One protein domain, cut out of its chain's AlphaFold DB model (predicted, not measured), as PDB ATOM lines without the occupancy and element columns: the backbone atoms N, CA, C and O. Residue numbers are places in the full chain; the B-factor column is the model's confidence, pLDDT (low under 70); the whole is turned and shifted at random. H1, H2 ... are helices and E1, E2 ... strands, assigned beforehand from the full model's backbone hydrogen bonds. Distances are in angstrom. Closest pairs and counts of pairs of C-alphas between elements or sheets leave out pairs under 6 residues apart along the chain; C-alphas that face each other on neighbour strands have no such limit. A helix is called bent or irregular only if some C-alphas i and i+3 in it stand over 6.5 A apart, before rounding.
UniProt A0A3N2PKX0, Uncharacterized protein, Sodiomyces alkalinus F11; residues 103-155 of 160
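This is residues 103 to 155 of the 160 residues of an uncharacterized protein of Sodiomyces alkalinus F11 (UniProt A0A3N2PKX0). A long lone helix, H1, makes one arm of the domain, and a small two-stranded hairpin, E1 and E2, lies beyond its far end, joined to it by residues 128 to 134. After E2 the printed part runs into a short helix, H2, which sticks out as a tail with residues 150 to 155, and no core gathers these parts. The printed part has 53 residues, with two named helices and two named strands in the order H1, E1, E2, H2; the sheet has the order E1 - E2 and is antiparallel, and the class is mixed, helices and strands. The whole is extended, with a radius of gyration of the C-alphas of 18.3 A, and elongated, with spans of 49 by 31 by 18 A.

The printed part begins at Lys 103, whose C-alpha is at (-11.289, -18.895, 39.118). H1 holds residues 108 to 127 and is 28.3 A long from first to last C-alpha; it begins with C-alpha 108 at (-6.324, -10.333, 32.080). E1 holds residues 135 to 138 and is 9.8 A long. E2 holds residues 144 to 147 and is 9.4 A long. H2 holds residues 151 to 155, is 6.7 A long and ends with C-alpha 155 at (-20.911, 29.383, 52.579).

H1 stands free over residues 108 to 113 and 115 to 127, where no C-alpha eight or more places away along the chain is within 10 A. H1 is apart from E2 and from H2. E1 and E2 form a hairpin of antiparallel neighbour strands, with 145 degrees between their N-to-C directions. The C-alphas of Trp 136 and Arg 146 face each other at 4.7 A. Within hydrogen-bond range across this pair are N 137 and O 145, 2.8 A, and N 147 and O 135, 2.7 A. H2 is apart from E1 and stands free. In H1 and H2 every O i to N i+4 pair is within hydrogen-bond range, and neither helix is bent.

The two C-alphas farthest apart are those of Lys 103 and Asp 153, at 51.5 A. The printed part has no cut. The link from H1 to E1, seven residues, is short, and the links from E1 to E2, five residues, and from E2 to H2, three residues, are tight. The mean pLDDT of the printed part is 80.3, with 94 for H1 and 54 for H2. Residues 131 to 135 and 148 to 155 are under 70, a low confidence of the model.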
ATOM      1  N   LYS A 103     -11.692 -18.193  40.338       91.38
ATOM      2  CA  LYS A 103     -11.289 -18.895  39.118       91.38
ATOM      3  C   LYS A 103     -10.747 -17.942  38.055       91.38
ATOM      4  O   LYS A 103      -9.770 -18.266  37.392       91.38
ATOM      5  N   TYR A 104     -11.368 -16.773  37.885       90.62
ATOM      6  CA  TYR A 104     -11.098 -15.924  36.724       90.62
ATOM      7  C   TYR A 104     -10.368 -14.606  37.011       90.62
ATOM      8  O   TYR A 104     -10.014 -13.909  36.061       90.62
ATOM      9  N   ARG A 105     -10.083 -14.263  38.275       88.00
ATOM     10  CA  ARG A 105      -9.404 -13.004  38.658       88.00
ATOM     11  C   ARG A 105      -8.048 -12.778  37.986       88.00
ATOM     12  O   ARG A 105      -7.660 -11.632  37.772       88.00
ATOM     13  N   ASN A 106      -7.342 -13.857  37.655       93.88
ATOM     14  CA  ASN A 106      -6.015 -13.798  37.047       93.88
ATOM     15  C   ASN A 106      -6.075 -13.758  35.509       93.88
ATOM     16  O   ASN A 106      -5.044 -13.575  34.874       93.88
ATOM     17  N   HIS A 107      -7.261 -13.891  34.897       95.56
ATOM     18  CA  HIS A 107      -7.410 -13.773  33.447       95.56
ATOM     19  C   HIS A 107      -7.475 -12.290  33.045       95.56
ATOM     20  O   HIS A 107      -8.470 -11.620  33.358       95.56
ATOM     21  N   PRO A 108      -6.462 -11.767  32.331       93.69
ATOM     22  CA  PRO A 108      -6.324 -10.333  32.080       93.69
ATOM     23  C   PRO A 108      -7.515  -9.750  31.309       93.69
ATOM     24  O   PRO A 108      -8.026  -8.698  31.693       93.69
ATOM     25  N   GLU A 109      -8.038 -10.464  30.309       95.69
ATOM     26  CA  GLU A 109      -9.172 -10.000  29.492       95.69
ATOM     27  C   GLU A 109     -10.481  -9.873  30.276       95.69
ATOM     28  O   GLU A 109     -11.235  -8.904  30.127       95.69
ATOM     29  N   ARG A 110     -10.746 -10.829  31.174       92.00
ATOM     30  CA  ARG A 110     -11.941 -10.803  32.029       92.00
ATOM     31  C   ARG A 110     -11.851  -9.670  33.041       92.00
ATOM     32  O   ARG A 110     -12.826  -8.950  33.242       92.00
ATOM     33  N   ARG A 111     -10.669  -9.472  33.623       93.81
ATOM     34  CA  ARG A 111     -10.399  -8.381  34.559       93.81
ATOM     35  C   ARG A 111     -10.546  -7.013  33.887       93.81
ATOM     36  O   ARG A 111     -11.227  -6.145  34.425       93.81
ATOM     37  N   ARG A 112      -9.981  -6.842  32.687       95.94
ATOM     38  CA  ARG A 112     -10.130  -5.621  31.881       95.94
ATOM     39  C   ARG A 112     -11.597  -5.334  31.567       95.94
ATOM     40  O   ARG A 112     -12.041  -4.200  31.721       95.94
ATOM     41  N   SER A 113     -12.351  -6.356  31.166       95.56
ATOM     42  CA  SER A 113     -13.776  -6.220  30.849       95.56
ATOM     43  C   SER A 113     -14.609  -5.834  32.069       95.56
ATOM     44  O   SER A 113     -15.441  -4.934  31.965       95.56
ATOM     45  N   LEU A 114     -14.341  -6.452  33.225       94.50
ATOM     46  CA  LEU A 114     -14.995  -6.114  34.488       94.50
ATOM     47  C   LEU A 114     -14.750  -4.650  34.867       94.50
ATOM     48  O   LEU A 114     -15.707  -3.914  35.086       94.50
ATOM     49  N   PHE A 115     -13.487  -4.215  34.901       95.31
ATOM     50  CA  PHE A 115     -13.161  -2.836  35.271       95.31
ATOM     51  C   PHE A 115     -13.716  -1.829  34.271       95.31
ATOM     52  O   PHE A 115     -14.295  -0.833  34.682       95.31
ATOM     53  N   ARG A 116     -13.639  -2.113  32.968       97.56
ATOM     54  CA  ARG A 116     -14.252  -1.260  31.943       97.56
ATOM     55  C   ARG A 116     -15.765  -1.129  32.141       97.56
ATOM     56  O   ARG A 116     -16.299  -0.034  31.982       97.56
ATOM     57  N   GLY A 117     -16.450  -2.228  32.464       96.12
ATOM     58  CA  GLY A 117     -17.880  -2.223  32.774       96.12
ATOM     59  C   GLY A 117     -18.192  -1.395  34.018       96.12
ATOM     60  O   GLY A 117     -19.065  -0.534  33.971       96.12
ATOM     61  N   LEU A 118     -17.421  -1.588  35.090       96.69
ATOM     62  CA  LEU A 118     -17.574  -0.847  36.341       96.69
ATOM     63  C   LEU A 118     -17.336   0.656  36.149       96.69
ATOM     64  O   LEU A 118     -18.158   1.463  36.571       96.69
ATOM     65  N   SER A 119     -16.257   1.040  35.464       97.50
ATOM     66  CA  SER A 119     -15.968   2.441  35.157       97.50
ATOM     67  C   SER A 119     -17.094   3.075  34.348       97.50
ATOM     68  O   SER A 119     -17.517   4.181  34.662       97.50
ATOM     69  N   ARG A 120     -17.626   2.375  33.337       96.81
ATOM     70  CA  ARG A 120     -18.779   2.861  32.566       96.81
ATOM     71  C   ARG A 120     -20.008   3.054  33.444       96.81
ATOM     72  O   ARG A 120     -20.646   4.089  33.329       96.81
ATOM     73  N   LEU A 121     -20.313   2.101  34.321       95.31
ATOM     74  CA  LEU A 121     -21.447   2.201  35.236       95.31
ATOM     75  C   LEU A 121     -21.311   3.410  36.169       95.31
ATOM     76  O   LEU A 121     -22.229   4.219  36.242       95.31
ATOM     77  N   ILE A 122     -20.149   3.585  36.804       95.12
ATOM     78  CA  ILE A 122     -19.876   4.729  37.689       95.12
ATOM     79  C   ILE A 122     -19.997   6.051  36.923       95.12
ATOM     80  O   ILE A 122     -20.660   6.971  37.391       95.12
ATOM     81  N   LEU A 123     -19.407   6.143  35.728       95.25
ATOM     82  CA  LEU A 123     -19.476   7.354  34.907       95.25
ATOM     83  C   LEU A 123     -20.907   7.661  34.451       95.25
ATOM     84  O   LEU A 123     -21.300   8.823  34.432       95.25
ATOM     85  N   THR A 124     -21.694   6.646  34.098       94.75
ATOM     86  CA  THR A 124     -23.108   6.826  33.741       94.75
ATOM     87  C   THR A 124     -23.922   7.313  34.936       94.75
ATOM     88  O   THR A 124     -24.709   8.242  34.781       94.75
ATOM     89  N   LEU A 125     -23.701   6.751  36.128       89.44
ATOM     90  CA  LEU A 125     -24.373   7.201  37.351       89.44
ATOM     91  C   LEU A 125     -23.996   8.639  37.721       89.44
ATOM     92  O   LEU A 125     -24.869   9.413  38.100       89.44
ATOM     93  N   ALA A 126     -22.722   9.006  37.566       87.88
ATOM     94  CA  ALA A 126     -22.224  10.348  37.863       87.88
ATOM     95  C   ALA A 126     -22.708  11.414  36.864       87.88
ATOM     96  O   ALA A 126     -22.764  12.591  37.204       87.88
ATOM     97  N   ARG A 127     -23.045  11.020  35.628       89.38
ATOM     98  CA  ARG A 127     -23.579  11.936  34.603       89.38
ATOM     99  C   ARG A 127     -25.000  12.394  34.890       89.38
ATOM    100  O   ARG A 127     -25.378  13.470  34.441       89.38
ATOM    101  N   ILE A 128     -25.787  11.575  35.579       84.94
ATOM    102  CA  ILE A 128     -27.147  11.931  35.967       84.94
ATOM    103  C   ILE A 128     -27.040  12.643  37.317       84.94
ATOM    104  O   ILE A 128     -26.568  12.007  38.264       84.94
ATOM    105  N   PRO A 129     -27.448  13.924  37.435       73.69
ATOM    106  CA  PRO A 129     -27.510  14.599  38.724       73.69
ATOM    107  C   PRO A 129     -28.383  13.759  39.650       73.69
ATOM    108  O   PRO A 129     -29.592  13.666  39.452       73.69
ATOM    109  N   GLN A 130     -27.764  13.079  40.613       73.19
ATOM    110  CA  GLN A 130     -28.499  12.247  41.557       73.19
ATOM    111  C   GLN A 130     -29.299  13.211  42.441       73.19
ATOM    112  O   GLN A 130     -28.675  14.010  43.150       73.19
ATOM    113  N   PRO A 131     -30.646  13.217  42.377       63.22
ATOM    114  CA  PRO A 131     -31.454  14.103  43.202       63.22
ATOM    115  C   PRO A 131     -31.146  13.755  44.654       63.22
ATOM    116  O   PRO A 131     -31.455  12.653  45.089       63.22
ATOM    117  N   ARG A 132     -30.420  14.667  45.318       63.16
ATOM    118  CA  ARG A 132     -29.846  14.578  46.670       63.16
ATOM    119  C   ARG A 132     -30.198  13.267  47.372       63.16
ATOM    120  O   ARG A 132     -31.168  13.204  48.125       63.16
ATOM    121  N   ILE A 133     -29.389  12.231  47.147       62.50
ATOM    122  CA  ILE A 133     -29.366  11.103  48.071       62.50
ATOM    123  C   ILE A 133     -28.854  11.721  49.368       62.50
ATOM    124  O   ILE A 133     -27.669  12.030  49.478       62.50
ATOM    125  N   GLY A 134     -29.767  12.029  50.290       60.19
ATOM    126  CA  GLY A 134     -29.397  12.522  51.607       60.19
ATOM    127  C   GLY A 134     -28.359  11.572  52.187       60.19
ATOM    128  O   GLY A 134     -28.471  10.357  52.040       60.19
ATOM    129  N   SER A 135     -27.302  12.105  52.781       67.06
ATOM    130  CA  SER A 135     -26.382  11.281  53.551       67.06
ATOM    131  C   SER A 135     -27.184  10.670  54.697       67.06
ATOM    132  O   SER A 135     -27.741  11.400  55.504       67.06
ATOM    133  N   TRP A 136     -27.323   9.349  54.738       71.75
ATOM    134  CA  TRP A 136     -28.055   8.669  55.804       71.75
ATOM    135  C   TRP A 136     -27.051   8.074  56.786       71.75
ATOM    136  O   TRP A 136     -26.167   7.314  56.389       71.75
ATOM    137  N   GLN A 137     -27.172   8.423  58.063       76.38
ATOM    138  CA  GLN A 137     -26.412   7.796  59.136       76.38
ATOM    139  C   GLN A 137     -27.234   6.659  59.728       76.38
ATOM    140  O   GLN A 137     -28.328   6.893  60.245       76.38
ATOM    141  N   PHE A 138     -26.683   5.449  59.664       79.56
ATOM    142  CA  PHE A 138     -27.184   4.294  60.398       79.56
ATOM    143  C   PHE A 138     -26.588   4.306  61.802       79.56
ATOM    144  O   PHE A 138     -25.368   4.356  61.967       79.56
ATOM    145  N   HIS A 139     -27.452   4.256  62.805       78.38
ATOM    146  CA  HIS A 139     -27.062   4.153  64.203       78.38
ATOM    147  C   HIS A 139     -27.125   2.696  64.661       78.38
ATOM    148  O   HIS A 139     -27.920   1.898  64.165       78.38
ATOM    149  N   ASN A 140     -26.309   2.340  65.653       82.81
ATOM    150  CA  ASN A 140     -26.249   0.969  66.185       82.81
ATOM    151  C   ASN A 140     -27.562   0.511  66.850       82.81
ATOM    152  O   ASN A 140     -27.749  -0.678  67.081       82.81
ATOM    153  N   ASN A 141     -28.469   1.439  67.154       79.75
ATOM    154  CA  ASN A 141     -29.817   1.164  67.657       79.75
ATOM    155  C   ASN A 141     -30.841   0.921  66.527       79.75
ATOM    156  O   ASN A 141     -32.039   0.875  66.793       79.75
ATOM    157  N   GLY A 142     -30.387   0.802  65.274       72.19
ATOM    158  CA  GLY A 142     -31.235   0.543  64.112       72.19
ATOM    159  C   GLY A 142     -31.953   1.774  63.560       72.19
ATOM    160  O   GLY A 142     -32.717   1.637  62.605       72.19
ATOM    161  N   THR A 143     -31.725   2.973  64.109       78.81
ATOM    162  CA  THR A 143     -32.315   4.194  63.552       78.81
ATOM    163  C   THR A 143     -31.499   4.715  62.374       78.81
ATOM    164  O   THR A 143     -30.277   4.561  62.302       78.81
ATOM    165  N   VAL A 144     -32.195   5.349  61.431       74.75
ATOM    166  CA  VAL A 144     -31.593   5.995  60.265       74.75
ATOM    167  C   VAL A 144     -31.920   7.477  60.338       74.75
ATOM    168  O   VAL A 144     -33.084   7.858  60.428       74.75
ATOM    169  N   THR A 145     -30.895   8.321  60.320       78.50
ATOM    170  CA  THR A 145     -31.064   9.782  60.349       78.50
ATOM    171  C   THR A 145     -30.516  10.397  59.079       78.50
ATOM    172  O   THR A 145     -29.514   9.923  58.539       78.50
ATOM    173  N   ARG A 146     -31.167  11.452  58.589       70.62
ATOM    174  CA  ARG A 146     -30.618  12.270  57.512       70.62
ATOM    175  C   ARG A 146     -29.520  13.144  58.114       70.62
ATOM    176  O   ARG A 146     -29.770  13.919  59.030       70.62
ATOM    177  N   ILE A 147     -28.303  12.992  57.621       72.12
ATOM    178  CA  ILE A 147     -27.207  13.918  57.867       72.12
ATOM    179  C   ILE A 147     -27.528  15.157  57.031       72.12
ATOM    180  O   ILE A 147     -27.368  15.140  55.806       72.12
ATOM    181  N   GLU A 148     -28.003  16.212  57.688       61.50
ATOM    182  CA  GLU A 148     -28.016  17.544  57.093       61.50
ATOM    183  C   GLU A 148     -26.571  17.997  56.870       61.50
ATOM    184  O   GLU A 148     -25.764  17.964  57.806       61.50
ATOM    185  N   PRO A 149     -26.199  18.428  55.657       57.69
ATOM    186  CA  PRO A 149     -24.905  19.043  55.459       57.69
ATOM    187  C   PRO A 149     -24.921  20.428  56.113       57.69
ATOM    188  O   PRO A 149     -25.449  21.374  55.536       57.69
ATOM    189  N   TYR A 150     -24.237  20.571  57.250       54.75
ATOM    190  CA  TYR A 150     -23.863  21.858  57.868       54.75
ATOM    191  C   TYR A 150     -23.014  22.779  56.950       54.75
ATOM    192  O   TYR A 150     -22.461  23.777  57.395       54.75
ATOM    193  N   VAL A 151     -22.846  22.440  55.667       55.44
ATOM    194  CA  VAL A 151     -21.934  23.113  54.730       55.44
ATOM    195  C   VAL A 151     -22.574  24.346  54.083       55.44
ATOM    196  O   VAL A 151     -21.863  25.290  53.752       55.44
ATOM    197  N   TRP A 152     -23.901  24.381  53.919       51.59
ATOM    198  CA  TRP A 152     -24.560  25.515  53.257       51.59
ATOM    199  C   TRP A 152     -24.604  26.775  54.132       51.59
ATOM    200  O   TRP A 152     -24.507  27.875  53.598       51.59
ATOM    201  N   ASP A 153     -24.655  26.632  55.458       56.22
ATOM    202  CA  ASP A 153     -24.707  27.778  56.375       56.22
ATOM    203  C   ASP A 153     -23.372  28.537  56.438       56.22
ATOM    204  O   ASP A 153     -23.354  29.762  56.537       56.22
ATOM    205  N   VAL A 154     -22.240  27.834  56.303       56.16
ATOM    206  CA  VAL A 154     -20.901  28.454  56.313       56.16
ATOM    207  C   VAL A 154     -20.617  29.209  55.012       56.16
ATOM    208  O   VAL A 154     -20.007  30.272  55.047       56.16
ATOM    209  N   LEU A 155     -21.083  28.700  53.867       52.88
ATOM    210  CA  LEU A 155     -20.911  29.383  52.579       52.88
ATOM    211  C   LEU A 155     -21.808  30.622  52.458       52.88
ATOM    212  O   LEU A 155     -21.355  31.641  51.954       52.88
TER     213      LEU A 155